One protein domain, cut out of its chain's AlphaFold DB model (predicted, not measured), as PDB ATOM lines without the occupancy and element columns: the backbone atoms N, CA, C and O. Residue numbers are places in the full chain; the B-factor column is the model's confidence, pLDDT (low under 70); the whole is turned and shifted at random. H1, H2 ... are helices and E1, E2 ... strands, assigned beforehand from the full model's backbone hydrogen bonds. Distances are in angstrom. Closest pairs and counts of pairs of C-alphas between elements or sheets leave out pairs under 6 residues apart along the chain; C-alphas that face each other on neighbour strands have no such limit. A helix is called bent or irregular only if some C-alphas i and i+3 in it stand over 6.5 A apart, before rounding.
ATOM      1  N   VAL A  59      -9.418 -38.314 -26.718       88.75
ATOM      2  CA  VAL A  59      -9.869 -39.657 -27.100       88.75
ATOM      3  C   VAL A  59     -11.365 -39.568 -27.352       88.75
ATOM      4  O   VAL A  59     -12.139 -39.286 -26.434       88.75
ATOM      5  N   LEU A  60     -11.750 -39.761 -28.611       90.31
ATOM      6  CA  LEU A  60     -13.135 -39.755 -29.061       90.31
ATOM      7  C   LEU A  60     -13.750 -41.143 -28.878       90.31
ATOM      8  O   LEU A  60     -13.238 -42.153 -29.367       90.31
ATOM      9  N   TRP A  61     -14.884 -41.170 -28.200       91.62
ATOM     10  CA  TRP A  61     -15.737 -42.338 -28.079       91.62
ATOM     11  C   TRP A  61     -16.766 -42.346 -29.208       91.62
ATOM     12  O   TRP A  61     -17.071 -41.317 -29.821       91.62
ATOM     13  N   LYS A  62     -17.351 -43.515 -29.474       91.31
ATOM     14  CA  LYS A  62     -18.518 -43.616 -30.353       91.31
ATOM     15  C   LYS A  62     -19.607 -42.647 -29.889       91.31
ATOM     16  O   LYS A  62     -19.831 -42.478 -28.693       91.31
ATOM     17  N   HIS A  63     -20.286 -42.035 -30.855       88.50
ATOM     18  CA  HIS A  63     -21.357 -41.060 -30.624       88.50
ATOM     19  C   HIS A  63     -20.912 -39.750 -29.933       88.50
ATOM     20  O   HIS A  63     -21.715 -39.077 -29.296       88.50
ATOM     21  N   GLY A  64     -19.639 -39.359 -30.080       84.50
ATOM     22  CA  GLY A  64     -19.199 -37.967 -29.900       84.50
ATOM     23  C   GLY A  64     -18.759 -37.563 -28.491       84.50
ATOM     24  O   GLY A  64     -18.267 -36.450 -28.311       84.50
ATOM     25  N   GLN A  65     -18.863 -38.445 -27.492       88.12
ATOM     26  CA  GLN A  65     -18.248 -38.173 -26.190       88.12
ATOM     27  C   GLN A  65     -16.723 -38.170 -26.305       88.12
ATOM     28  O   GLN A  65     -16.150 -38.886 -27.125       88.12
ATOM     29  N   ARG A  66     -16.050 -37.395 -25.452       89.38
ATOM     30  CA  ARG A  66     -14.590 -37.283 -25.465       89.38
ATOM     31  C   ARG A  66     -13.984 -37.306 -24.074       89.38
ATOM     32  O   ARG A  66     -14.602 -36.849 -23.120       89.38
ATOM     33  N   THR A  67     -12.762 -37.817 -23.981       89.44
ATOM     34  CA  THR A  67     -11.935 -37.766 -22.767       89.44
ATOM     35  C   THR A  67     -10.618 -37.074 -23.055       89.44
ATOM     36  O   THR A  67     -10.059 -37.192 -24.149       89.44
ATOM     37  N   LEU A  68     -10.151 -36.289 -22.088       89.62
ATOM     38  CA  LEU A  68      -9.040 -35.364 -22.272       89.62
ATOM     39  C   LEU A  68      -7.807 -35.888 -21.539       89.62
ATOM     40  O   LEU A  68      -7.869 -36.284 -20.377       89.62
ATOM     41  N   PHE A  69      -6.664 -35.862 -22.215       90.25
ATOM     42  CA  PHE A  69      -5.379 -36.286 -21.660       90.25
ATOM     43  C   PHE A  69      -4.403 -35.107 -21.670       90.25
ATOM     44  O   PHE A  69      -4.508 -34.215 -22.512       90.25
ATOM     45  N   CYS A  70      -3.439 -35.087 -20.749       89.12
ATOM     46  CA  CYS A  70      -2.372 -34.089 -20.793       89.12
ATOM     47  C   CYS A  70      -1.381 -34.405 -21.932       89.12
ATOM     48  O   CYS A  70      -1.300 -35.532 -22.431       89.12
ATOM     49  N   GLY A  71      -0.601 -33.407 -22.354       83.50
ATOM     50  CA  GLY A  71       0.337 -33.545 -23.477       83.50
ATOM     51  C   GLY A  71       1.575 -34.402 -23.193       83.50
ATOM     52  O   GLY A  71       2.309 -34.741 -24.118       83.50
ATOM     53  N   MET A  72       1.824 -34.781 -21.935       78.69
ATOM     54  CA  MET A  72       3.126 -35.289 -21.480       78.69
ATOM     55  C   MET A  72       3.357 -36.801 -21.653       78.69
ATOM     56  O   MET A  72       4.137 -37.399 -20.921       78.69
ATOM     57  N   GLY A  73       2.755 -37.432 -22.665       68.94
ATOM     58  CA  GLY A  73       3.205 -38.762 -23.094       68.94
ATOM     59  C   GLY A  73       2.477 -39.971 -22.497       68.94
ATOM     60  O   GLY A  73       3.009 -41.073 -22.587       68.94
ATOM     61  N   HIS A  74       1.234 -39.822 -22.031       85.50
ATOM     62  CA  HIS A  74       0.327 -40.951 -21.738       85.50
ATOM     63  C   HIS A  74      -0.229 -41.594 -23.018       85.50
ATOM     64  O   HIS A  74      -1.435 -41.725 -23.224       85.50
ATOM     65  N   LYS A  75       0.674 -41.919 -23.953       84.00
ATOM     66  CA  LYS A  75       0.331 -42.498 -25.257       84.00
ATOM     67  C   LYS A  75      -0.190 -43.923 -25.113       84.00
ATOM     68  O   LYS A  75      -1.031 -44.314 -25.912       84.00
ATOM     69  N   ALA A  76       0.300 -44.672 -24.123       84.62
ATOM     70  CA  ALA A  76      -0.134 -46.040 -23.866       84.62
ATOM     71  C   ALA A  76      -1.590 -46.066 -23.389       84.62
ATOM     72  O   ALA A  76      -2.405 -46.758 -23.977       84.62
ATOM     73  N   GLU A  77      -1.943 -45.228 -22.416       86.44
ATOM     74  CA  GLU A  77      -3.306 -45.100 -21.892       86.44
ATOM     75  C   GLU A  77      -4.252 -44.427 -22.890       86.44
ATOM     76  O   GLU A  77      -5.449 -44.688 -22.888       86.44
ATOM     77  N   ARG A  78      -3.723 -43.582 -23.786       83.81
ATOM     78  CA  ARG A  78      -4.485 -43.072 -24.932       83.81
ATOM     79  C   ARG A  78      -4.784 -44.175 -25.953       83.81
ATOM     80  O   ARG A  78      -5.861 -44.169 -26.539       83.81
ATOM     81  N   ALA A  79      -3.823 -45.058 -26.217       85.25
ATOM     82  CA  ALA A  79      -3.994 -46.172 -27.146       85.25
ATOM     83  C   ALA A  79      -4.867 -47.286 -26.552       85.25
ATOM     84  O   ALA A  79      -5.574 -47.961 -27.295       85.25
ATOM     85  N   ASP A  80      -4.826 -47.444 -25.229       88.38
ATOM     86  CA  ASP A  80      -5.584 -48.427 -24.467       88.38
ATOM     87  C   ASP A  80      -6.261 -47.784 -23.237       88.38
ATOM     88  O   ASP A  80      -5.742 -47.844 -22.114       88.38
ATOM     89  N   PRO A  81      -7.434 -47.152 -23.430       85.62
ATOM     90  CA  PRO A  81      -8.208 -46.554 -22.348       85.62
ATOM     91  C   PRO A  81      -8.612 -47.514 -21.227       85.62
ATOM     92  O   PRO A  81      -8.980 -47.049 -20.146       85.62
ATOM     93  N   SER A  82      -8.550 -48.833 -21.436       86.50
ATOM     94  CA  SER A  82      -8.862 -49.803 -20.379       86.50
ATOM     95  C   SER A  82      -7.970 -49.640 -19.142       86.50
ATOM     96  O   SER A  82      -8.397 -49.935 -18.030       86.50
ATOM     97  N   LEU A  83      -6.776 -49.060 -19.307       85.88
ATOM     98  CA  LEU A  83      -5.830 -48.781 -18.224       85.88
ATOM     99  C   LEU A  83      -6.286 -47.669 -17.260       85.88
ATOM    100  O   LEU A  83      -5.752 -47.561 -16.154       85.88
ATOM    101  N   VAL A  84      -7.244 -46.827 -17.667       86.62
ATOM    102  CA  VAL A  84      -7.702 -45.652 -16.899       86.62
ATOM    103  C   VAL A  84      -9.168 -45.716 -16.473       86.62
ATOM    104  O   VAL A  84      -9.573 -44.924 -15.620       86.62
ATOM    105  N   VAL A  85      -9.959 -46.652 -16.999       87.69
ATOM    106  CA  VAL A  85     -11.346 -46.866 -16.556       87.69
ATOM    107  C   VAL A  85     -11.341 -47.578 -15.199       87.69
ATOM    108  O   VAL A  85     -10.747 -48.640 -15.047       87.69
ATOM    109  N   VAL A  86     -11.977 -46.972 -14.191       85.25
ATOM    110  CA  VAL A  86     -11.984 -47.479 -12.804       85.25
ATOM    111  C   VAL A  86     -13.198 -48.376 -12.545       85.25
ATOM    112  O   VAL A  86     -13.115 -49.300 -11.738       85.25
ATOM    113  N   GLY A  87     -14.306 -48.146 -13.258       82.62
ATOM    114  CA  GLY A  87     -15.511 -48.972 -13.195       82.62
ATOM    115  C   GLY A  87     -16.809 -48.163 -13.261       82.62
ATOM    116  O   GLY A  87     -16.829 -47.003 -13.670       82.62
ATOM    117  N   GLU A  88     -17.909 -48.794 -12.850       81.06
ATOM    118  CA  GLU A  88     -19.226 -48.156 -12.746       81.06
ATOM    119  C   GLU A  88     -19.253 -47.211 -11.531       81.06
ATOM    120  O   GLU A  88     -19.099 -47.654 -10.392       81.06
ATOM    121  N   ALA A  89     -19.470 -45.911 -11.758       73.94
ATOM    122  CA  ALA A  89     -19.628 -44.951 -10.668       73.94
ATOM    123  C   ALA A  89     -21.086 -44.880 -10.219       73.94
ATOM    124  O   ALA A  89     -21.988 -44.613 -11.013       73.94
ATOM    125  N   THR A  90     -21.299 -45.035  -8.913       60.09
ATOM    126  CA  THR A  90     -22.585 -44.792  -8.257       60.09
ATOM    127  C   THR A  90     -22.423 -43.607  -7.307       60.09
ATOM    128  O   THR A  90     -21.773 -43.700  -6.272       60.09
ATOM    129  N   GLY A  91     -22.948 -42.445  -7.688       62.19
ATOM    130  CA  GLY A  91     -22.880 -41.230  -6.871       62.19
ATOM    131  C   GLY A  91     -23.240 -39.980  -7.671       62.19
ATOM    132  O   GLY A  91     -23.284 -40.054  -8.898       62.19
ATOM    133  N   PRO A  92     -23.487 -38.828  -7.031       57.22
ATOM    134  CA  PRO A  92     -23.656 -37.565  -7.748       57.22
ATOM    135  C   PRO A  92     -22.382 -37.272  -8.551       57.22
ATOM    136  O   PRO A  92     -21.271 -37.534  -8.084       57.22
ATOM    137  N   ALA A  93     -22.524 -36.850  -9.806       55.84
ATOM    138  CA  ALA A  93     -21.376 -36.380 -10.574       55.84
ATOM    139  C   ALA A  93     -20.985 -35.009 -10.017       55.84
ATOM    140  O   ALA A  93     -21.862 -34.169  -9.821       55.84
ATOM    141  N   GLU A  94     -19.697 -34.764  -9.766       56.91
ATOM    142  CA  GLU A  94     -19.265 -33.375  -9.625       56.91
ATOM    143  C   GLU A  94     -19.583 -32.672 -10.949       56.91
ATOM    144  O   GLU A  94     -19.282 -33.205 -12.020       56.91
ATOM    145  N   ALA A  95     -20.304 -31.552 -10.862       50.44
ATOM    146  CA  ALA A  95     -20.902 -30.859 -11.994       50.44
ATOM    147  C   ALA A  95     -19.838 -30.526 -13.050       50.44
ATOM    148  O   ALA A  95     -19.067 -29.581 -12.898       50.44
ATOM    149  N   PHE A  96     -19.788 -31.331 -14.110       56.25
ATOM    150  CA  PHE A  96     -19.031 -31.026 -15.314       56.25
ATOM    151  C   PHE A  96     -19.915 -30.198 -16.241       56.25
ATOM    152  O   PHE A  96     -21.103 -30.500 -16.368       56.25
ATOM    153  N   ASP A  97     -19.311 -29.173 -16.844       52.94
ATOM    154  CA  ASP A  97     -19.942 -28.087 -17.603       52.94
ATOM    155  C   ASP A  97     -21.229 -28.508 -18.334       52.94
ATOM    156  O   ASP A  97     -21.229 -29.329 -19.256       52.94
ATOM    157  N   SER A  98     -22.344 -27.934 -17.885       49.31
ATOM    158  CA  SER A  98     -23.714 -28.175 -18.353       49.31
ATOM    159  C   SER A  98     -23.985 -27.702 -19.785       49.31
ATOM    160  O   SER A  98     -25.088 -27.904 -20.287       49.31
ATOM    161  N   ASP A  99     -22.984 -27.118 -20.442       51.00
ATOM    162  CA  ASP A  99     -23.104 -26.517 -21.771       51.00
ATOM    163  C   ASP A  99     -22.769 -27.499 -22.913       51.00
ATOM    164  O   ASP A  99     -22.876 -27.146 -24.088       51.00
ATOM    165  N   LEU A 100     -22.384 -28.745 -22.601       56.03
ATOM    166  CA  LEU A 100     -22.195 -29.773 -23.626       56.03
ATOM    167  C   LEU A 100     -23.539 -30.277 -24.171       56.03
ATOM    168  O   LEU A 100     -24.425 -30.676 -23.411       56.03
ATOM    169  N   GLU A 101     -23.621 -30.334 -25.504       63.47
ATOM    170  CA  GLU A 101     -24.659 -31.029 -26.270       63.47
ATOM    171  C   GLU A 101     -25.076 -32.366 -25.630       63.47
ATOM    172  O   GLU A 101     -24.258 -33.031 -24.984       63.47
ATOM    173  N   PRO A 102     -26.337 -32.802 -25.826       70.19
ATOM    174  CA  PRO A 102     -26.838 -34.063 -25.292       70.19
ATOM    175  C   PRO A 102     -25.858 -35.214 -25.562       70.19
ATOM    176  O   PRO A 102     -25.678 -35.663 -26.695       70.19
ATOM    177  N   ALA A 103     -25.199 -35.684 -24.501       80.06
ATOM    178  CA  ALA A 103     -24.180 -36.716 -24.600       80.06
ATOM    179  C   ALA A 103     -24.839 -38.035 -25.030       80.06
ATOM    180  O   ALA A 103     -25.707 -38.552 -24.334       80.06
ATOM    181  N   HIS A 104     -24.444 -38.601 -26.169       90.00
ATOM    182  CA  HIS A 104     -24.985 -39.879 -26.635       90.00
ATOM    183  C   HIS A 104     -24.185 -41.037 -26.043       90.00
ATOM    184  O   HIS A 104     -22.958 -40.992 -25.975       90.00
ATOM    185  N   CYS A 105     -24.874 -42.085 -25.598       91.75
ATOM    186  CA  CYS A 105     -24.260 -43.261 -24.997       91.75
ATOM    187  C   CYS A 105     -23.310 -43.944 -26.001       91.75
ATOM    188  O   CYS A 105     -23.759 -44.339 -27.082       91.75
ATOM    189  N   PRO A 106     -22.030 -44.181 -25.666       92.00
ATOM    190  CA  PRO A 106     -21.073 -44.785 -26.596       92.00
ATOM    191  C   PRO A 106     -21.421 -46.235 -26.961       92.00
ATOM    192  O   PRO A 106     -21.026 -46.717 -28.021       92.00
ATOM    193  N   VAL A 107     -22.205 -46.914 -26.118       95.00
ATOM    194  CA  VAL A 107     -22.593 -48.316 -26.316       95.00
ATOM    195  C   VAL A 107     -23.720 -48.472 -27.333       95.00
ATOM    196  O   VAL A 107     -23.623 -49.313 -28.223       95.00
ATOM    197  N   CYS A 108     -24.786 -47.680 -27.212       92.81
ATOM    198  CA  CYS A 108     -26.026 -47.881 -27.972       92.81
ATOM    199  C   CYS A 108     -26.480 -46.666 -28.789       92.81
ATOM    200  O   CYS A 108     -27.452 -46.775 -29.528       92.81
ATOM    201  N   GLY A 109     -25.829 -45.511 -28.634       90.00
ATOM    202  CA  GLY A 109     -26.182 -44.278 -29.335       90.00
ATOM    203  C   GLY A 109     -27.428 -43.568 -28.806       90.00
ATOM    204  O   GLY A 109     -27.788 -42.531 -29.344       90.00
ATOM    205  N   MET A 110     -28.085 -44.067 -27.752       90.56
ATOM    206  CA  MET A 110     -29.201 -43.348 -27.125       90.56
ATOM    207  C   MET A 110     -28.703 -42.116 -26.372       90.56
ATOM    208  O   MET A 110     -27.675 -42.172 -25.695       90.56
ATOM    209  N   THR A 111     -29.458 -41.025 -26.449       86.25
ATOM    210  CA  THR A 111     -29.188 -39.798 -25.700       86.25
ATOM    211  C   THR A 111     -29.186 -40.080 -24.198       86.25
ATOM    212  O   THR A 111     -30.108 -40.707 -23.672       86.25
ATOM    213  N   ALA A 112     -28.126 -39.667 -23.503       79.12
ATOM    214  CA  ALA A 112     -28.068 -39.750 -22.053       79.12
ATOM    215  C   ALA A 112     -29.120 -38.811 -21.437       79.12
ATOM    216  O   ALA A 112     -29.461 -37.796 -22.048       79.12
ATOM    217  N   PRO A 113     -29.629 -39.126 -20.233       72.69
ATOM    218  CA  PRO A 113     -30.593 -38.278 -19.546       72.69
ATOM    219  C   PRO A 113     -30.119 -36.819 -19.460       72.69
ATOM    220  O   PRO A 113     -28.933 -36.544 -19.220       72.69
ATOM    221  N   ASP A 114     -31.067 -35.906 -19.675       67.31
ATOM    222  CA  ASP A 114     -30.878 -34.453 -19.651       67.31
ATOM    223  C   ASP A 114     -30.083 -34.018 -18.402       67.31
ATOM    224  O   ASP A 114     -30.396 -34.513 -17.310       67.31
ATOM    225  N   PRO A 115     -29.067 -33.133 -18.526       62.94
ATOM    226  CA  PRO A 115     -28.320 -32.574 -17.398       62.94
ATOM    227  C   PRO A 115     -29.171 -32.139 -16.206       62.94
ATOM    228  O   PRO A 115     -28.760 -32.378 -15.072       62.94
ATOM    229  N   ALA A 116     -30.381 -31.622 -16.433       62.59
ATOM    230  CA  ALA A 116     -31.289 -31.207 -15.363       62.59
ATOM    231  C   ALA A 116     -31.864 -32.363 -14.508       62.59
ATOM    232  O   ALA A 116     -32.395 -32.114 -13.431       62.59
ATOM    233  N   HIS A 117     -31.771 -33.619 -14.963       61.78
ATOM    234  CA  HIS A 117     -32.286 -34.814 -14.270       61.78
ATOM    235  C   HIS A 117     -31.176 -35.814 -13.874       61.78
ATOM    236  O   HIS A 117     -31.466 -36.953 -13.489       61.78
ATOM    237  N   ARG A 118     -29.894 -35.422 -13.968       60.78
ATOM    238  CA  ARG A 118     -28.740 -36.330 -13.803       60.78
ATOM    239  C   ARG A 118     -28.502 -36.817 -12.375       60.78
ATOM    240  O   ARG A 118     -27.941 -37.897 -12.211       60.78
ATOM    241  N   ASP A 119     -28.984 -36.116 -11.357       61.19
ATOM    242  CA  ASP A 119     -28.640 -36.437  -9.963       61.19
ATOM    243  C   ASP A 119     -29.279 -37.736  -9.439       61.19
ATOM    244  O   ASP A 119     -28.812 -38.293  -8.446       61.19
ATOM    245  N   ALA A 120     -30.314 -38.261 -10.112       57.50
ATOM    246  CA  ALA A 120     -31.066 -39.428  -9.638       57.50
ATOM    247  C   ALA A 120     -30.880 -40.712 -10.471       57.50
ATOM    248  O   ALA A 120     -31.036 -41.808  -9.933       57.50
ATOM    249  N   HIS A 121     -30.539 -40.615 -11.764       57.34
ATOM    250  CA  HIS A 121     -30.528 -41.775 -12.681       57.34
ATOM    251  C   HIS A 121     -29.372 -41.786 -13.691       57.34
ATOM    252  O   HIS A 121     -29.413 -42.502 -14.693       57.34
ATOM    253  N   ALA A 122     -28.326 -40.998 -13.453       66.62
ATOM    254  CA  ALA A 122     -27.169 -40.998 -14.325       66.62
ATOM    255  C   ALA A 122     -26.296 -42.241 -14.144       66.62
ATOM    256  O   ALA A 122     -25.562 -42.375 -13.165       66.62
ATOM    257  N   HIS A 123     -26.308 -43.111 -15.145       84.81
ATOM    258  CA  HIS A 123     -25.339 -44.189 -15.254       84.81
ATOM    259  C   HIS A 123     -24.092 -43.676 -15.971       84.81
ATOM    260  O   HIS A 123     -24.158 -43.263 -17.131       84.81
ATOM    261  N   ARG A 124     -22.940 -43.705 -15.302       85.75
ATOM    262  CA  ARG A 124     -21.661 -43.292 -15.889       85.75
ATOM    263  C   ARG A 124     -20.579 -44.332 -15.629       85.75
ATOM    264  O   ARG A 124     -20.581 -44.996 -14.594       85.75
ATOM    265  N   ALA A 125     -19.646 -44.431 -16.564       88.75
ATOM    266  CA  ALA A 125     -18.383 -45.114 -16.336       88.75
ATOM    267  C   ALA A 125     -17.362 -44.083 -15.844       88.75
ATOM    268  O   ALA A 125     -17.156 -43.051 -16.490       88.75
ATOM    269  N   GLU A 126     -16.768 -44.333 -14.680       87.31
ATOM    270  CA  GLU A 126     -15.753 -43.460 -14.105       87.31
ATOM    271  C   GLU A 126     -14.393 -43.757 -14.718       87.31
ATOM    272  O   GLU A 126     -13.935 -44.902 -14.801       87.31
ATOM    273  N   ILE A 127     -13.737 -42.684 -15.126       84.56
ATOM    274  CA  ILE A 127     -12.353 -42.684 -15.549       84.56
ATOM    275  C   ILE A 127     -11.565 -42.049 -14.408       84.56
ATOM    276  O   ILE A 127     -12.023 -41.119 -13.742       84.56
ATOM    277  N   ARG A 128     -10.375 -42.586 -14.142       82.81
ATOM    278  CA  ARG A 128      -9.501 -42.130 -13.061       82.81
ATOM    279  C   ARG A 128      -9.346 -40.596 -13.086       82.81
ATOM    280  O   ARG A 128      -9.347 -39.983 -14.147       82.81
ATOM    281  N   ASN A 129      -9.218 -39.979 -11.912       82.31
ATOM    282  CA  ASN A 129      -9.100 -38.523 -11.724       82.31
ATOM    283  C   ASN A 129     -10.344 -37.703 -12.138       82.31
ATOM    284  O   ASN A 129     -10.233 -36.566 -12.591       82.31
ATOM    285  N   GLY A 130     -11.541 -38.262 -11.944       80.31
ATOM    286  CA  GLY A 130     -12.795 -37.500 -11.963       80.31
ATOM    287  C   GLY A 130     -13.369 -37.206 -13.351       80.31
ATOM    288  O   GLY A 130     -14.398 -36.541 -13.448       80.31
ATOM    289  N   GLN A 131     -12.761 -37.718 -14.426       86.44
ATOM    290  CA  GLN A 131     -13.418 -37.742 -15.735       86.44
ATOM    291  C   GLN A 131     -14.448 -38.873 -15.779       86.44
ATOM    292  O   GLN A 131     -14.296 -39.908 -15.137       86.44
ATOM    293  N   SER A 132     -15.517 -38.711 -16.551       87.94
ATOM    294  CA  SER A 132     -16.504 -39.778 -16.703       87.94
ATOM    295  C   SER A 132     -17.155 -39.764 -18.074       87.94
ATOM    296  O   SER A 132     -17.235 -38.727 -18.732       87.94
ATOM    297  N   VAL A 133     -17.596 -40.943 -18.503       90.25
ATOM    298  CA  VAL A 133     -18.310 -41.156 -19.762       90.25
ATOM    299  C   VAL A 133     -19.755 -41.489 -19.427       90.25
ATOM    300  O   VAL A 133     -20.040 -42.410 -18.656       90.25
ATOM    301  N   TRP A 134     -20.679 -40.722 -19.995       89.81
ATOM    302  CA  TRP A 134     -22.105 -40.850 -19.721       89.81
ATOM    303  C   TRP A 134     -22.701 -42.004 -20.519       89.81
ATOM    304  O   TRP A 134     -22.417 -42.190 -21.703       89.81
ATOM    305  N   THR A 135     -23.575 -42.776 -19.887       91.31
ATOM    306  CA  THR A 135     -24.271 -43.891 -20.530       91.31
ATOM    307  C   THR A 135     -25.768 -43.807 -20.254       91.31
ATOM    308  O   THR A 135     -26.205 -43.179 -19.293       91.31
ATOM    309  N   CYS A 136     -26.584 -44.427 -21.104       90.69
ATOM    310  CA  CYS A 136     -28.039 -44.370 -20.946       90.69
ATOM    311  C   CYS A 136     -28.584 -45.313 -19.855       90.69
ATOM    312  O   CYS A 136     -29.735 -45.178 -19.460       90.69
ATOM    313  N   SER A 137     -27.803 -46.302 -19.405       91.00
ATOM    314  CA  SER A 137     -28.245 -47.347 -18.470       91.00
ATOM    315  C   SER A 137     -27.065 -47.995 -17.739       91.00
ATOM    316  O   SER A 137     -25.958 -48.030 -18.277       91.00
ATOM    317  N   ALA A 138     -27.310 -48.591 -16.564       89.69
ATOM    318  CA  ALA A 138     -26.297 -49.349 -15.811       89.69
ATOM    319  C   ALA A 138     -25.676 -50.470 -16.657       89.69
ATOM    320  O   ALA A 138     -24.473 -50.706 -16.616       89.69
ATOM    321  N   GLY A 139     -26.489 -51.136 -17.484       92.81
ATOM    322  CA  GLY A 139     -26.008 -52.171 -18.400       92.81
ATOM    323  C   GLY A 139     -24.994 -51.631 -19.409       92.81
ATOM    324  O   GLY A 139     -23.965 -52.260 -19.635       92.81
ATOM    325  N   CYS A 140     -25.231 -50.439 -19.962       93.81
ATOM    326  CA  CYS A 140     -24.266 -49.787 -20.847       93.81
ATOM    327  C   CYS A 140     -23.007 -49.335 -20.094       93.81
ATOM    328  O   CYS A 140     -21.912 -49.504 -20.622       93.81
ATOM    329  N   ALA A 141     -23.133 -48.817 -18.867       91.31
ATOM    330  CA  ALA A 141     -21.975 -48.478 -18.034       91.31
ATOM    331  C   ALA A 141     -21.083 -49.701 -17.767       91.31
ATOM    332  O   ALA A 141     -19.862 -49.609 -17.891       91.31
ATOM    333  N   ARG A 142     -21.687 -50.862 -17.476       92.94
ATOM    334  CA  ARG A 142     -20.966 -52.129 -17.281       92.94
ATOM    335  C   ARG A 142     -20.293 -52.615 -18.552       92.94
ATOM    336  O   ARG A 142     -19.092 -52.838 -18.528       92.94
ATOM    337  N   MET A 143     -21.024 -52.684 -19.667       94.50
ATOM    338  CA  MET A 143     -20.447 -53.090 -20.956       94.50
ATOM    339  C   MET A 143     -19.279 -52.188 -21.370       94.50
ATOM    340  O   MET A 143     -18.275 -52.674 -21.879       94.50
ATOM    341  N   PHE A 144     -19.394 -50.879 -21.133       94.25
ATOM    342  CA  PHE A 144     -18.313 -49.934 -21.394       94.25
ATOM    343  C   PHE A 144     -17.113 -50.152 -20.463       94.25
ATOM    344  O   PHE A 144     -15.977 -50.058 -20.910       94.25
ATOM    345  N   SER A 145     -17.356 -50.452 -19.185       92.88
ATOM    346  CA  SER A 145     -16.288 -50.696 -18.207       92.88
ATOM    347  C   SER A 145     -15.563 -52.028 -18.434       92.88
ATOM    348  O   SER A 145     -14.383 -52.130 -18.120       92.88
ATOM    349  N   GLU A 146     -16.251 -53.037 -18.976       94.50
ATOM    350  CA  GLU A 146     -15.679 -54.350 -19.302       94.50
ATOM    351  C   GLU A 146     -14.732 -54.299 -20.510       94.50
ATOM    352  O   GLU A 146     -13.676 -54.926 -20.483       94.50
ATOM    353  N   ASP A 147     -15.098 -53.559 -21.564       94.31
ATOM    354  CA  ASP A 147     -14.281 -53.421 -22.778       94.31
ATOM    355  C   ASP A 147     -14.444 -52.024 -23.413       94.31
ATOM    356  O   ASP A 147     -15.186 -51.851 -24.389       94.31
ATOM    357  N   PRO A 148     -13.759 -50.991 -22.884       93.25
ATOM    358  CA  PRO A 148     -13.881 -49.623 -23.390       93.25
ATOM    359  C   PRO A 148     -13.306 -49.465 -24.805       93.25
ATOM    360  O   PRO A 148     -13.780 -48.631 -25.581       93.25
ATOM    361  N   ASN A 149     -12.334 -50.300 -25.186       92.50
ATOM    362  CA  ASN A 149     -11.667 -50.244 -26.488       92.50
ATOM    363  C   ASN A 149     -12.632 -50.524 -27.646       92.50
ATOM    364  O   ASN A 149     -12.522 -49.928 -28.719       92.50
ATOM    365  N   LYS A 150     -13.652 -51.356 -27.412       95.25
ATOM    366  CA  LYS A 150     -14.734 -51.630 -28.368       95.25
ATOM    367  C   LYS A 150     -15.540 -50.387 -28.760       95.25
ATOM    368  O   LYS A 150     -16.186 -50.365 -29.820       95.25
ATOM    369  N   TYR A 151     -15.528 -49.360 -27.916       93.75
ATOM    370  CA  TYR A 151     -16.319 -48.142 -28.074       93.75
ATOM    371  C   TYR A 151     -15.489 -46.919 -28.469       93.75
ATOM    372  O   TYR A 151     -16.021 -45.810 -28.488       93.75
ATOM    373  N   LEU A 152     -14.224 -47.110 -28.845       90.81
ATOM    374  CA  LEU A 152     -13.415 -46.063 -29.459       90.81
ATOM    375  C   LEU A 152     -13.968 -45.687 -30.837       90.81
ATOM    376  O   LEU A 152     -14.393 -46.547 -31.619       90.81
TER     377      LEU A 152
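What this domain is: This is residues 59 to 152 of the 385 residues of the protein "Copper transporter" of Fonticula alba (UniProt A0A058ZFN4). A small antiparallel sheet, E2, E3 and E4, has the longest helix, H3, packed along one face, while H1 and H2 lie out towards opposite ends of the longest axis. The long unnamed stretch of residues 90 to 114 loops round from E2 to H2, and residues 70 to 76, of which 75 and 76 belong to H1, stick out. The printed part has 94 residues with four named helices and four named strands in the order E1, H1, E2, H2, E3, E4, H3, H4; the sheet's order is E2, E3, E4. The class is mixed, helices and strands, with under half of the residues, 44, in named elements. The whole is compact, with a radius of gyration of the C-alphas of 12.5 A, and only just elongated, with spans of 37 by 24 by 22 A.

Where its parts are: Strand E1, residues 66 to 69, begins with C-alpha 66 at (-14.590, -37.283, -25.465). Helix H1 is residues 75 to 79 and strand E2 residues 85 to 89, 10.3 A long. Helix H2, residues 115 to 121, is irregular: C-alphas 116 and 119 are 8.0 A apart. Strands E3, residues 123 to 127, and E4, residues 131 to 135, measure 13.1 A and 13.4 A. Helix H3, residues 138 to 146, is 12.2 A long and begins with C-alpha 138 at (-26.297, -49.349, -15.811). Helix H4, residues 148 to 151, ends with C-alpha 151 at (-16.319, -48.142, -28.074).

How they stand to each other: E3 is the inner strand. E2 and E3 are antiparallel at 151 degrees, with N 86 and O 126 at 2.9 A. E3 and E4 form a hairpin, also at 151 degrees, with N 127 and O 131 at 2.8 A. H3 is on the sheet at a height over the sheet of 7.2 A, along the strands, at 0 degrees to E3 on the local plane; the closest C-alphas, of Ala 125 and Ala 141, are 5.2 A apart. H3 and H4 are close but not clearly touching, with C-alphas 144 and 151 at 7.2 A. E1 pairs with no named strand; its closest C-alpha pair with E4 is Thr 67 and Gln 131, 7.2 A. H1 and H2 are apart and not on the sheet. In H1 and H3 every O i to N i+4 pair is within hydrogen-bond range; H2 has 0 of 3, and 1 of 4 O i to N i+3 pairs, and H4 is too short for an O i to N i+4 pair.

The domain as a whole: The two C-alphas farthest apart, of Gly 73 and Ala 120, are 36.8 A apart. The printed part has no cut. The link from E2 to H2 is long, with 25 residues. The mean pLDDT of the printed part is 81.0; residue 73, residues 90 to 101 and residues 114 to 122 are under 70.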